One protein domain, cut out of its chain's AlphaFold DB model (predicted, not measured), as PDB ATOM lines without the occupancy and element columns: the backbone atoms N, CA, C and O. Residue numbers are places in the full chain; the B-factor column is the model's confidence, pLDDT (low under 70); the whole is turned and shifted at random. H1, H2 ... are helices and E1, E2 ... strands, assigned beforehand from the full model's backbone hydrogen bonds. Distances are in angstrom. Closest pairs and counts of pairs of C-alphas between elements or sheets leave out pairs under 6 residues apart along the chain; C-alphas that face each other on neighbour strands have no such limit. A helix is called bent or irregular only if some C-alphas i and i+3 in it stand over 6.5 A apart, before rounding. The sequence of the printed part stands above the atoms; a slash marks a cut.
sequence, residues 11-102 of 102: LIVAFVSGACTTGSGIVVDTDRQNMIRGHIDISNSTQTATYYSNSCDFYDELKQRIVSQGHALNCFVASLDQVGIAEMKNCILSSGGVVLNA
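What this domain is: This is residues 11 to 102 of the 102 residues of the protein "Protein transport protein SEC23" of Lygus hesperus (UniProt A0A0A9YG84). A small parallel sheet of three strands has H3 over one face and the long helix H2 side by side with H3, while the other face has no named helix. H2 runs well past the sheet, reaching it only with residues 63 to 67, and at its far end the short helix H1 makes a corner; the long link of residues 17 to 38 leads from E1 to H1. The printed part has 92 residues, with three named helices and three named strands in the order E1 H1 H2 E2 H3 E3, and the sheet runs E1 E2 E3, all parallel. The class is mixed, helices and strands, in two layers, H2 and H3 on one face of the sheet. The whole is compact, with a radius of gyration of the C-alphas of 13.2 A, and elongated in outline, spanning 39 by 25 by 22 A.

How they stand to each other: The inner strand E2, residues 71 to 77, is parallel to the edge strand E1, residues 11 to 16, at 21 degrees, with N 14 and O 74 within hydrogen-bond range at 2.8 A. The other edge strand E3, residues 99 to 101, is parallel to E2 at 6 degrees, with N 77 and O 100 2.8 A apart. H3, residues 85 to 94, is on the sheet at a height of 8.4 A, over E2 and only just over E3, where 3 of its C-alphas fall. It runs along the strands, at 17 degrees to E2 on the local plane, and its closest C-alphas to E2 are those of Ile 92 and Leu 73, 5.5 A apart. H2, residues 47 to 69, touches H3 at a shallow tilt of 19 degrees, the same way, closest at the C-alphas of Lys 63 and Cys 91, 4.4 A. H1, residues 39 to 44, and H2 touch only at the corner, about perpendicular at 75 degrees, with residues 47 to 52 alone of H2; the closest C-alphas are those of Ile 42 and Ala 49, 5.5 A. H1 is not on the sheet and is apart from H3. E1, H1 H2, E2 and E2, H3, E3 are strand-helix-strand units, parallel neighbour strands joined through helices, each with a right-handed crossover. In H1 every O i to N i+4 pair is within hydrogen-bond range; in H2 15 of 19 are, in H3 4 of 6.

Where its parts are: E1 begins at C-alpha 11, (56.243, -25.580, 16.441), and is 15.9 A long; E2 is 19.6 A and E3 6.4 A. H2 is 35.8 A long, from C-alpha 47 at (24.661, -27.658, -0.047); H3 is 13.7 A and H1 8.6 A. Both H2 and H3 are irregular: C-alphas 48 and 51 are 7.9 A apart, and C-alphas 87 and 90 are 7.3 A apart. E3 ends at C-alpha 101, (40.099, -17.595, 19.023).

The domain as a whole: The two C-alphas farthest apart are those of Gln 33 and Gly 70, 40.5 A. The printed part has no cut, and the one long link is E1 to H1, 22 residues. The mean pLDDT of the printed part is 90.9, and no printed residue is under 70.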
ATOM      1  N   LEU A  11      57.532 -26.227  16.236       91.31
ATOM      2  CA  LEU A  11      56.243 -25.580  16.441       91.31
ATOM      3  C   LEU A  11      55.860 -24.760  15.210       91.31
ATOM      4  O   LEU A  11      56.539 -23.797  14.855       91.31
ATOM      5  N   ILE A  12      54.751 -25.127  14.580       92.69
ATOM      6  CA  ILE A  12      54.125 -24.370  13.503       92.69
ATOM      7  C   ILE A  12      53.105 -23.435  14.144       92.69
ATOM      8  O   ILE A  12      52.195 -23.885  14.834       92.69
ATOM      9  N   VAL A  13      53.253 -22.132  13.912       94.31
ATOM     10  CA  VAL A  13      52.325 -21.117  14.417       94.31
ATOM     11  C   VAL A  13      51.596 -20.484  13.238       94.31
ATOM     12  O   VAL A  13      52.217 -19.841  12.394       94.31
ATOM     13  N   ALA A  14      50.283 -20.683  13.179       92.44
ATOM     14  CA  ALA A  14      49.401 -20.105  12.177       92.44
ATOM     15  C   ALA A  14      48.630 -18.927  12.777       92.44
ATOM     16  O   ALA A  14      47.997 -19.069  13.821       92.44
ATOM     17  N   PHE A  15      48.665 -17.781  12.100       93.44
ATOM     18  CA  PHE A  15      47.830 -16.621  12.406       93.44
ATOM     19  C   PHE A  15      46.792 -16.481  11.300       93.44
ATOM     20  O   PHE A  15      47.156 -16.327  10.134       93.44
ATOM     21  N   VAL A  16      45.513 -16.577  11.653       92.94
ATOM     22  CA  VAL A  16      44.410 -16.629  10.691       92.94
ATOM     23  C   VAL A  16      43.396 -15.536  11.007       92.94
ATOM     24  O   VAL A  16      42.965 -15.385  12.146       92.94
ATOM     25  N   SER A  17      43.004 -14.769   9.992       92.81
ATOM     26  CA  SER A  17      42.099 -13.622  10.140       92.81
ATOM     27  C   SER A  17      40.750 -13.793   9.431       92.81
ATOM     28  O   SER A  17      40.028 -12.820   9.248       92.81
ATOM     29  N   GLY A  18      40.425 -15.002   8.970       91.31
ATOM     30  CA  GLY A  18      39.184 -15.293   8.249       91.31
ATOM     31  C   GLY A  18      39.176 -16.683   7.613       91.31
ATOM     32  O   GLY A  18      40.194 -17.379   7.611       91.31
ATOM     33  N   ALA A  19      38.021 -17.100   7.097       92.25
ATOM     34  CA  ALA A  19      37.853 -18.406   6.465       92.25
ATOM     35  C   ALA A  19      38.783 -18.603   5.258       92.25
ATOM     36  O   ALA A  19      39.028 -17.682   4.477       92.25
ATOM     37  N   CYS A  20      39.270 -19.829   5.076       91.38
ATOM     38  CA  CYS A  20      40.028 -20.197   3.887       91.38
ATOM     39  C   CYS A  20      39.089 -20.266   2.672       91.38
ATOM     40  O   CYS A  20      38.149 -21.057   2.670       91.38
ATOM     41  N   THR A  21      39.334 -19.456   1.642       92.00
ATOM     42  CA  THR A  21      38.473 -19.376   0.446       92.00
ATOM     43  C   THR A  21      39.078 -20.002  -0.806       92.00
ATOM     44  O   THR A  21      38.460 -19.997  -1.867       92.00
ATOM     45  N   THR A  22      40.301 -20.535  -0.722       89.88
ATOM     46  CA  THR A  22      41.013 -21.101  -1.876       89.88
ATOM     47  C   THR A  22      41.842 -22.325  -1.486       89.88
ATOM     48  O   THR A  22      42.377 -22.410  -0.383       89.88
ATOM     49  N   GLY A  23      41.984 -23.275  -2.414       90.44
ATOM     50  CA  GLY A  23      42.798 -24.482  -2.228       90.44
ATOM     51  C   GLY A  23      42.073 -25.639  -1.531       90.44
ATOM     52  O   GLY A  23      40.857 -25.640  -1.385       90.44
ATOM     53  N   SER A  24      42.835 -26.661  -1.132       88.31
ATOM     54  CA  SER A  24      42.299 -27.932  -0.615       88.31
ATOM     55  C   SER A  24      41.688 -27.857   0.788       88.31
ATOM     56  O   SER A  24      40.972 -28.768   1.172       88.31
ATOM     57  N   GLY A  25      41.965 -26.792   1.546       88.94
ATOM     58  CA  GLY A  25      41.379 -26.539   2.868       88.94
ATOM     59  C   GLY A  25      40.274 -25.481   2.838       88.94
ATOM     60  O   GLY A  25      40.171 -24.698   3.779       88.94
ATOM     61  N   ILE A  26      39.533 -25.373   1.732       93.12
ATOM     62  CA  ILE A  26      38.493 -24.357   1.529       93.12
ATOM     63  C   ILE A  26      37.306 -24.546   2.489       93.12
ATOM     64  O   ILE A  26      36.800 -25.645   2.689       93.12
ATOM     65  N   VAL A  27      36.839 -23.461   3.092       91.56
ATOM     66  CA  VAL A  27      35.732 -23.450   4.062       91.56
ATOM     67  C   VAL A  27      34.470 -22.864   3.435       91.56
ATOM     68  O   VAL A  27      33.365 -23.345   3.676       91.56
ATOM     69  N   VAL A  28      34.637 -21.817   2.629       92.31
ATOM     70  CA  VAL A  28      33.562 -21.092   1.947       92.31
ATOM     71  C   VAL A  28      34.105 -20.510   0.644       92.31
ATOM     72  O   VAL A  28      35.304 -20.275   0.528       92.31
ATOM     73  N   ASP A  29      33.239 -20.290  -0.340       90.88
ATOM     74  CA  ASP A  29      33.628 -19.606  -1.573       90.88
ATOM     75  C   ASP A  29      33.825 -18.094  -1.332       90.88
ATOM     76  O   ASP A  29      33.418 -17.529  -0.318       90.88
ATOM     77  N   THR A  30      34.450 -17.424  -2.290       89.31
ATOM     78  CA  THR A  30      34.617 -15.968  -2.333       89.31
ATOM     79  C   THR A  30      33.306 -15.213  -2.567       89.31
ATOM     80  O   THR A  30      33.207 -14.039  -2.197       89.31
ATOM     81  N   ASP A  31      32.300 -15.865  -3.159       88.56
ATOM     82  CA  ASP A  31      30.976 -15.277  -3.336       88.56
ATOM     83  C   ASP A  31      30.236 -15.184  -1.995       88.56
ATOM     84  O   ASP A  31      29.913 -16.188  -1.363       88.56
ATOM     85  N   ARG A  32      29.922 -13.950  -1.585       85.25
ATOM     86  CA  ARG A  32      29.238 -13.635  -0.321       85.25
ATOM     87  C   ARG A  32      27.793 -14.124  -0.258       85.25
ATOM     88  O   ARG A  32      27.220 -14.117   0.828       85.25
ATOM     89  N   GLN A  33      27.196 -14.512  -1.386       87.50
ATOM     90  CA  GLN A  33      25.892 -15.181  -1.378       87.50
ATOM     91  C   GLN A  33      25.973 -16.550  -0.688       87.50
ATOM     92  O   GLN A  33      24.997 -17.002  -0.086       87.50
ATOM     93  N   ASN A  34      27.144 -17.191  -0.732       86.06
ATOM     94  CA  ASN A  34      27.384 -18.452  -0.051       86.06
ATOM     95  C   ASN A  34      27.670 -18.183   1.428       86.06
ATOM     96  O   ASN A  34      28.715 -17.648   1.800       86.06
ATOM     97  N   MET A  35      26.725 -18.559   2.288       88.19
ATOM     98  CA  MET A  35      26.900 -18.445   3.734       88.19
ATOM     99  C   MET A  35      27.928 -19.452   4.249       88.19
ATOM    100  O   MET A  35      28.055 -20.566   3.740       88.19
ATOM    101  N   ILE A  36      28.637 -19.077   5.315       89.69
ATOM    102  CA  ILE A  36      29.509 -20.009   6.027       89.69
ATOM    103  C   ILE A  36      28.635 -21.060   6.722       89.69
ATOM    104  O   ILE A  36      27.704 -20.715   7.450       89.69
ATOM    105  N   ARG A  37      28.956 -22.343   6.513       91.56
ATOM    106  CA  ARG A  37      28.222 -23.484   7.084       91.56
ATOM    107  C   ARG A  37      27.986 -23.368   8.594       91.56
ATOM    108  O   ARG A  37      28.904 -23.017   9.342       91.56
ATOM    109  N   GLY A  38      26.782 -23.732   9.035       90.69
ATOM    110  CA  GLY A  38      26.413 -23.898  10.440       90.69
ATOM    111  C   GLY A  38      26.348 -25.365  10.883       90.69
ATOM    112  O   GLY A  38      26.507 -26.296  10.098       90.69
ATOM    113  N   HIS A  39      26.062 -25.590  12.169       90.00
ATOM    114  CA  HIS A  39      25.959 -26.946  12.729       90.00
ATOM    115  C   HIS A  39      24.820 -27.765  12.097       90.00
ATOM    116  O   HIS A  39      24.966 -28.964  11.864       90.00
ATOM    117  N   ILE A  40      23.681 -27.124  11.813       89.69
ATOM    118  CA  ILE A  40      22.542 -27.766  11.139       89.69
ATOM    119  C   ILE A  40      22.948 -28.195   9.728       89.69
ATOM    120  O   ILE A  40      22.587 -29.288   9.299       89.69
ATOM    121  N   ASP A  41      23.754 -27.379   9.046       88.25
ATOM    122  CA  ASP A  41      24.170 -27.675   7.679       88.25
ATOM    123  C   ASP A  41      25.105 -28.874   7.595       88.25
ATOM    124  O   ASP A  41      24.963 -29.722   6.718       88.25
ATOM    125  N   ILE A  42      26.034 -28.973   8.547       88.25
ATOM    126  CA  ILE A  42      26.938 -30.120   8.659       88.25
ATOM    127  C   ILE A  42      26.140 -31.383   9.003       88.25
ATOM    128  O   ILE A  42      26.342 -32.427   8.389       88.25
ATOM    129  N   SER A  43      25.195 -31.291   9.946       88.38
ATOM    130  CA  SER A  43      24.380 -32.437  10.368       88.38
ATOM    131  C   SER A  43      23.484 -32.970   9.251       88.38
ATOM    132  O   SER A  43      23.310 -34.180   9.135       88.38
ATOM    133  N   ASN A  44      22.910 -32.078   8.441       88.81
ATOM    134  CA  ASN A  44      22.002 -32.446   7.357       88.81
ATOM    135  C   ASN A  44      22.718 -32.625   6.012       88.81
ATOM    136  O   ASN A  44      22.063 -32.941   5.023       88.81
ATOM    137  N   SER A  45      24.042 -32.426   5.969       81.31
ATOM    138  CA  SER A  45      24.845 -32.450   4.740       81.31
ATOM    139  C   SER A  45      24.225 -31.599   3.622       81.31
ATOM    140  O   SER A  45      24.130 -32.026   2.470       81.31
ATOM    141  N   THR A  46      23.753 -30.396   3.964       81.44
ATOM    142  CA  THR A  46      23.169 -29.462   2.993       81.44
ATOM    143  C   THR A  46      24.238 -28.883   2.069       81.44
ATOM    144  O   THR A  46      25.434 -28.923   2.351       81.44
ATOM    145  N   GLN A  47      23.795 -28.273   0.967       76.88
ATOM    146  CA  GLN A  47      24.661 -27.658  -0.047       76.88
ATOM    147  C   GLN A  47      25.616 -26.584   0.522       76.88
ATOM    148  O   GLN A  47      26.693 -26.355  -0.016       76.88
ATOM    149  N   THR A  48      25.280 -25.969   1.657       79.12
ATOM    150  CA  THR A  48      26.151 -25.023   2.377       79.12
ATOM    151  C   THR A  48      27.401 -25.690   2.972       79.12
ATOM    152  O   THR A  48      28.426 -25.039   3.153       79.12
ATOM    153  N   ALA A  49      27.347 -26.992   3.277       85.88
ATOM    154  CA  ALA A  49      28.439 -27.763   3.876       85.88
ATOM    155  C   ALA A  49      29.220 -28.611   2.854       85.88
ATOM    156  O   ALA A  49      29.983 -29.493   3.247       85.88
ATOM    157  N   THR A  50      29.078 -28.351   1.549       87.62
ATOM    158  CA  THR A  50      29.735 -29.141   0.490       87.62
ATOM    159  C   THR A  50      31.256 -29.219   0.649       87.62
ATOM    160  O   THR A  50      31.845 -30.268   0.393       87.62
ATOM    161  N   TYR A  51      31.899 -28.148   1.116       90.06
ATOM    162  CA  TYR A  51      33.354 -28.111   1.298       90.06
ATOM    163  C   TYR A  51      33.844 -28.805   2.575       90.06
ATOM    164  O   TYR A  51      35.027 -29.119   2.681       90.06
ATOM    165  N   TYR A  52      32.952 -29.082   3.531       91.56
ATOM    166  CA  TYR A  52      33.337 -29.546   4.862       91.56
ATOM    167  C   TYR A  52      34.066 -30.894   4.829       91.56
ATOM    168  O   TYR A  52      35.141 -31.015   5.409       91.56
ATOM    169  N   SER A  53      33.523 -31.894   4.123       91.25
ATOM    170  CA  SER A  53      34.129 -33.236   4.073       91.25
ATOM    171  C   SER A  53      35.513 -33.209   3.423       91.25
ATOM    172  O   SER A  53      36.478 -33.670   4.019       91.25
ATOM    173  N   ASN A  54      35.623 -32.591   2.243       92.06
ATOM    174  CA  ASN A  54      36.882 -32.532   1.494       92.06
ATOM    175  C   ASN A  54      37.978 -31.788   2.273       92.06
ATOM    176  O   ASN A  54      39.145 -32.179   2.243       92.06
ATOM    177  N   SER A  55      37.605 -30.731   2.997       92.75
ATOM    178  CA  SER A  55      38.546 -29.968   3.817       92.75
ATOM    179  C   SER A  55      38.951 -30.708   5.087       92.75
ATOM    180  O   SER A  55      40.122 -30.652   5.465       92.75
ATOM    181  N   CYS A  56      38.035 -31.448   5.718       93.88
ATOM    182  CA  CYS A  56      38.378 -32.363   6.809       93.88
ATOM    183  C   CYS A  56      39.401 -33.414   6.355       93.88
ATOM    184  O   CYS A  56      40.409 -33.599   7.037       93.88
ATOM    185  N   ASP A  57      39.200 -34.027   5.185       94.31
ATOM    186  CA  ASP A  57      40.122 -35.027   4.630       94.31
ATOM    187  C   ASP A  57      41.519 -34.433   4.386       94.31
ATOM    188  O   ASP A  57      42.535 -35.016   4.775       94.31
ATOM    189  N   PHE A  58      41.588 -33.216   3.835       94.81
ATOM    190  CA  PHE A  58      42.851 -32.498   3.650       94.81
ATOM    191  C   PHE A  58      43.598 -32.262   4.974       94.81
ATOM    192  O   PHE A  58      44.810 -32.499   5.064       94.81
ATOM    193  N   TYR A  59      42.902 -31.805   6.019       94.94
ATOM    194  CA  TYR A  59      43.525 -31.596   7.329       94.94
ATOM    195  C   TYR A  59      43.874 -32.910   8.032       94.94
ATOM    196  O   TYR A  59      44.842 -32.946   8.794       94.94
ATOM    197  N   ASP A  60      43.164 -34.001   7.751       95.00
ATOM    198  CA  ASP A  60      43.514 -35.333   8.240       95.00
ATOM    199  C   ASP A  60      44.775 -35.899   7.562       95.00
ATOM    200  O   ASP A  60      45.601 -36.522   8.240       95.00
ATOM    201  N   GLU A  61      45.007 -35.622   6.277       94.25
ATOM    202  CA  GLU A  61      46.294 -35.911   5.628       94.25
ATOM    203  C   GLU A  61      47.426 -35.047   6.203       94.25
ATOM    204  O   GLU A  61      48.535 -35.533   6.463       94.25
ATOM    205  N   LEU A  62      47.160 -33.756   6.435       92.69
ATOM    206  CA  LEU A  62      48.136 -32.840   7.025       92.69
ATOM    207  C   LEU A  62      48.527 -33.281   8.440       92.69
ATOM    208  O   LEU A  62      49.714 -33.299   8.777       92.69
ATOM    209  N   LYS A  63      47.543 -33.705   9.236       94.06
ATOM    210  CA  LYS A  63      47.728 -34.281  10.569       94.06
ATOM    211  C   LYS A  63      48.735 -35.424  10.546       94.06
ATOM    212  O   LYS A  63      49.672 -35.413  11.339       94.06
ATOM    213  N   GLN A  64      48.579 -36.390   9.636       93.69
ATOM    214  CA  GLN A  64      49.495 -37.535   9.547       93.69
ATOM    215  C   GLN A  64      50.943 -37.087   9.309       93.69
ATOM    216  O   GLN A  64      51.873 -37.631   9.906       93.69
ATOM    217  N   ARG A  65      51.147 -36.053   8.487       91.56
ATOM    218  CA  ARG A  65      52.480 -35.489   8.218       91.56
ATOM    219  C   ARG A  65      53.060 -34.766   9.431       91.56
ATOM    220  O   ARG A  65      54.215 -34.987   9.766       91.56
ATOM    221  N   ILE A  66      52.266 -33.934  10.099       91.25
ATOM    222  CA  ILE A  66      52.710 -33.161  11.268       91.25
ATOM    223  C   ILE A  66      53.064 -34.098  12.429       91.25
ATOM    224  O   ILE A  66      54.144 -33.984  13.007       91.25
ATOM    225  N   VAL A  67      52.201 -35.078  12.708       92.06
ATOM    226  CA  VAL A  67      52.404 -36.052  13.787       92.06
ATOM    227  C   VAL A  67      53.590 -36.972  13.490       92.06
ATOM    228  O   VAL A  67      54.423 -37.176  14.368       92.06
ATOM    229  N   SER A  68      53.724 -37.485  12.259       91.44
ATOM    230  CA  SER A  68      54.863 -38.353  11.895       91.44
ATOM    231  C   SER A  68      56.216 -37.648  11.969       91.44
ATOM    232  O   SER A  68      57.223 -38.306  12.208       91.44
ATOM    233  N   GLN A  69      56.249 -36.324  11.799       88.81
ATOM    234  CA  GLN A  69      57.467 -35.526  11.929       88.81
ATOM    235  C   GLN A  69      57.758 -35.075  13.371       88.81
ATOM    236  O   GLN A  69      58.850 -34.574  13.630       88.81
ATOM    237  N   GLY A  70      56.820 -35.262  14.310       89.69
ATOM    238  CA  GLY A  70      56.951 -34.779  15.690       89.69
ATOM    239  C   GLY A  70      56.754 -33.266  15.829       89.69
ATOM    240  O   GLY A  70      57.353 -32.638  16.703       89.69
ATOM    241  N   HIS A  71      55.958 -32.663  14.947       92.50
ATOM    242  CA  HIS A  71      55.667 -31.231  14.953       92.50
ATOM    243  C   HIS A  71      54.331 -30.937  15.654       92.50
ATOM    244  O   HIS A  71      53.425 -31.769  15.653       92.50
ATOM    245  N   ALA A  72      54.190 -29.730  16.203       93.25
ATOM    246  CA  ALA A  72      52.944 -29.216  16.779       93.25
ATOM    247  C   ALA A  72      52.389 -28.055  15.936       93.25
ATOM    248  O   ALA A  72      53.168 -27.275  15.385       93.25
ATOM    249  N   LEU A  73      51.061 -27.920  15.837       93.94
ATOM    250  CA  LEU A  73      50.389 -26.834  15.109       93.94
ATOM    251  C   LEU A  73      49.536 -25.977  16.049       93.94
ATOM    252  O   LEU A  73      48.461 -26.400  16.464       93.94
ATOM    253  N   ASN A  74      49.962 -24.743  16.305       94.44
ATOM    254  CA  ASN A  74      49.174 -23.750  17.030       94.44
ATOM    255  C   ASN A  74      48.443 -22.829  16.054       94.44
ATOM    256  O   ASN A  74      49.048 -22.328  15.107       94.44
ATOM    257  N   CYS A  75      47.167 -22.561  16.317       94.31
ATOM    258  CA  CYS A  75      46.337 -21.678  15.506       94.31
ATOM    259  C   CYS A  75      45.823 -20.508  16.348       94.31
ATOM    260  O   CYS A  75      45.089 -20.696  17.317       94.31
ATOM    261  N   PHE A  76      46.219 -19.301  15.966       94.38
ATOM    262  CA  PHE A  76      45.769 -18.047  16.547       94.38
ATOM    263  C   PHE A  76      44.841 -17.369  15.556       94.38
ATOM    264  O   PHE A  76      45.212 -17.113  14.411       94.38
ATOM    265  N   VAL A  77      43.630 -17.095  16.004       94.62
ATOM    266  CA  VAL A  77      42.540 -16.635  15.168       94.62
ATOM    267  C   VAL A  77      42.053 -15.286  15.672       94.62
ATOM    268  O   VAL A  77      41.773 -15.127  16.859       94.62
ATOM    269  N   ALA A  78      41.972 -14.330  14.753       93.06
ATOM    270  CA  ALA A  78      41.440 -12.996  14.990       93.06
ATOM    271  C   ALA A  78      40.446 -12.664  13.872       93.06
ATOM    272  O   ALA A  78      40.819 -12.121  12.830       93.06
ATOM    273  N   SER A  79      39.189 -13.061  14.061       91.12
ATOM    274  CA  SER A  79      38.119 -12.907  13.074       91.12
ATOM    275  C   SER A  79      36.768 -12.821  13.773       91.12
ATOM    276  O   SER A  79      36.514 -13.557  14.721       91.12
ATOM    277  N   LEU A  80      35.883 -11.958  13.269       90.69
ATOM    278  CA  LEU A  80      34.497 -11.874  13.745       90.69
ATOM    279  C   LEU A  80      33.653 -13.058  13.254       90.69
ATOM    280  O   LEU A  80      32.751 -13.514  13.953       90.69
ATOM    281  N   ASP A  81      33.970 -13.558  12.061       90.19
ATOM    282  CA  ASP A  81      33.300 -14.694  11.439       90.19
ATOM    283  C   ASP A  81      34.070 -15.998  11.657       90.19
ATOM    284  O   ASP A  81      35.250 -16.010  12.022       90.19
ATOM    285  N   GLN A  82      33.406 -17.122  11.386       89.12
ATOM    286  CA  GLN A  82      34.019 -18.445  11.471       89.12
ATOM    287  C   GLN A  82      35.155 -18.623  10.453       89.12
ATOM    288  O   GLN A  82      35.093 -18.143   9.328       89.12
ATOM    289  N   VAL A  83      36.180 -19.381  10.849       90.50
ATOM    290  CA  VAL A  83      37.485 -19.403  10.154       90.50
ATOM    291  C   VAL A  83      37.837 -20.782   9.585       90.50
ATOM    292  O   VAL A  83      38.738 -20.919   8.767       90.50
ATOM    293  N   GLY A  84      37.110 -21.821  10.000       90.06
ATOM    294  CA  GLY A  84      37.409 -23.207   9.619       90.06
ATOM    295  C   GLY A  84      38.072 -24.049  10.711       90.06
ATOM    296  O   GLY A  84      38.750 -25.033  10.423       90.06
ATOM    297  N   ILE A  85      37.935 -23.658  11.986       92.38
ATOM    298  CA  ILE A  85      38.512 -24.418  13.112       92.38
ATOM    299  C   ILE A  85      37.929 -25.839  13.178       92.38
ATOM    300  O   ILE A  85      38.621 -26.756  13.610       92.38
ATOM    301  N   ALA A  86      36.681 -26.039  12.745       92.31
ATOM    302  CA  ALA A  86      36.031 -27.349  12.769       92.31
ATOM    303  C   ALA A  86      36.772 -28.373  11.893       92.31
ATOM    304  O   ALA A  86      37.040 -29.482  12.346       92.31
ATOM    305  N   GLU A  87      37.183 -27.962  10.696       93.31
ATOM    306  CA  GLU A  87      37.940 -28.756   9.730       93.31
ATOM    307  C   GLU A  87      39.380 -28.988  10.213       93.31
ATOM    308  O   GLU A  87      39.921 -30.087  10.107       93.31
ATOM    309  N   MET A  88      39.992 -27.972  10.833       93.31
ATOM    310  CA  MET A  88      41.359 -28.042  11.373       93.31
ATOM    311  C   MET A  88      41.479 -28.798  12.704       93.31
ATOM    312  O   MET A  88      42.588 -29.154  13.119       93.31
ATOM    313  N   LYS A  89      40.359 -29.038  13.397       93.50
ATOM    314  CA  LYS A  89      40.309 -29.518  14.785       93.50
ATOM    315  C   LYS A  89      41.165 -30.762  15.015       93.50
ATOM    316  O   LYS A  89      41.979 -30.785  15.938       93.50
ATOM    317  N   ASN A  90      40.994 -31.787  14.180       92.94
ATOM    318  CA  ASN A  90      41.712 -33.054  14.331       92.94
ATOM    319  C   ASN A  90      43.225 -32.884  14.177       92.94
ATOM    320  O   ASN A  90      43.990 -33.505  14.917       92.94
ATOM    321  N   CYS A  91      43.652 -32.038  13.241       93.62
ATOM    322  CA  CYS A  91      45.061 -31.763  12.999       93.62
ATOM    323  C   CYS A  91      45.715 -31.090  14.209       93.62
ATOM    324  O   CYS A  91      46.774 -31.525  14.662       93.62
ATOM    325  N   ILE A  92      45.060 -30.073  14.770       94.00
ATOM    326  CA  ILE A  92      45.593 -29.305  15.899       94.00
ATOM    327  C   ILE A  92      45.662 -30.177  17.156       94.00
ATOM    328  O   ILE A  92      46.738 -30.320  17.739       94.00
ATOM    329  N   LEU A  93      44.556 -30.847  17.508       93.38
ATOM    330  CA  LEU A  93      44.477 -31.696  18.702       93.38
ATOM    331  C   LEU A  93      45.484 -32.849  18.672       93.38
ATOM    332  O   LEU A  93      46.168 -33.093  19.662       93.38
ATOM    333  N   SER A  94      45.611 -33.536  17.536       93.62
ATOM    334  CA  SER A  94      46.512 -34.693  17.426       93.62
ATOM    335  C   SER A  94      47.987 -34.298  17.471       93.62
ATOM    336  O   SER A  94      48.825 -35.100  17.869       93.62
ATOM    337  N   SER A  95      48.307 -33.066  17.068       92.19
ATOM    338  CA  SER A  95      49.662 -32.512  17.143       92.19
ATOM    339  C   SER A  95      50.021 -31.947  18.528       92.19
ATOM    340  O   SER A  95      51.147 -31.509  18.734       92.19
ATOM    341  N   GLY A  96      49.073 -31.931  19.476       92.06
ATOM    342  CA  GLY A  96      49.250 -31.313  20.796       92.06
ATOM    343  C   GLY A  96      49.285 -29.781  20.769       92.06
ATOM    344  O   GLY A  96      49.758 -29.161  21.718       92.06
ATOM    345  N   GLY A  97      48.824 -29.172  19.676       92.06
ATOM    346  CA  GLY A  97      48.799 -27.726  19.515       92.06
ATOM    347  C   GLY A  97      47.594 -27.058  20.176       92.06
ATOM    348  O   GLY A  97      46.636 -27.712  20.594       92.06
ATOM    349  N   VAL A  98      47.637 -25.730  20.259       93.75
ATOM    350  CA  VAL A  98      46.582 -24.908  20.872       93.75
ATOM    351  C   VAL A  98      45.826 -24.075  19.845       93.75
ATOM    352  O   VAL A  98      46.394 -23.617  18.852       93.75
ATOM    353  N   VAL A  99      44.541 -23.845  20.117       94.56
ATOM    354  CA  VAL A  99      43.707 -22.887  19.384       94.56
ATOM    355  C   VAL A  99      43.399 -21.713  20.297       94.56
ATOM    356  O   VAL A  99      42.880 -21.910  21.394       94.56
ATOM    357  N   LEU A 100      43.679 -20.503  19.828       93.31
ATOM    358  CA  LEU A 100      43.229 -19.270  20.458       93.31
ATOM    359  C   LEU A 100      42.334 -18.535  19.467       93.31
ATOM    360  O   LEU A 100      42.786 -18.203  18.379       93.31
ATOM    361  N   ASN A 101      41.074 -18.320  19.832       87.56
ATOM    362  CA  ASN A 101      40.099 -17.595  19.023       87.56
ATOM    363  C   ASN A 101      39.623 -16.383  19.825       87.56
ATOM    364  O   ASN A 101      39.047 -16.578  20.899       87.56
ATOM    365  N   ALA A 102      39.945 -15.184  19.341       75.50
ATOM    366  CA  ALA A 102      39.683 -13.907  20.005       75.50
ATOM    367  C   ALA A 102      38.540 -13.140  19.337       75.50
ATOM    368  O   ALA A 102      38.476 -13.163  18.086       75.50
TER     369      ALA A 102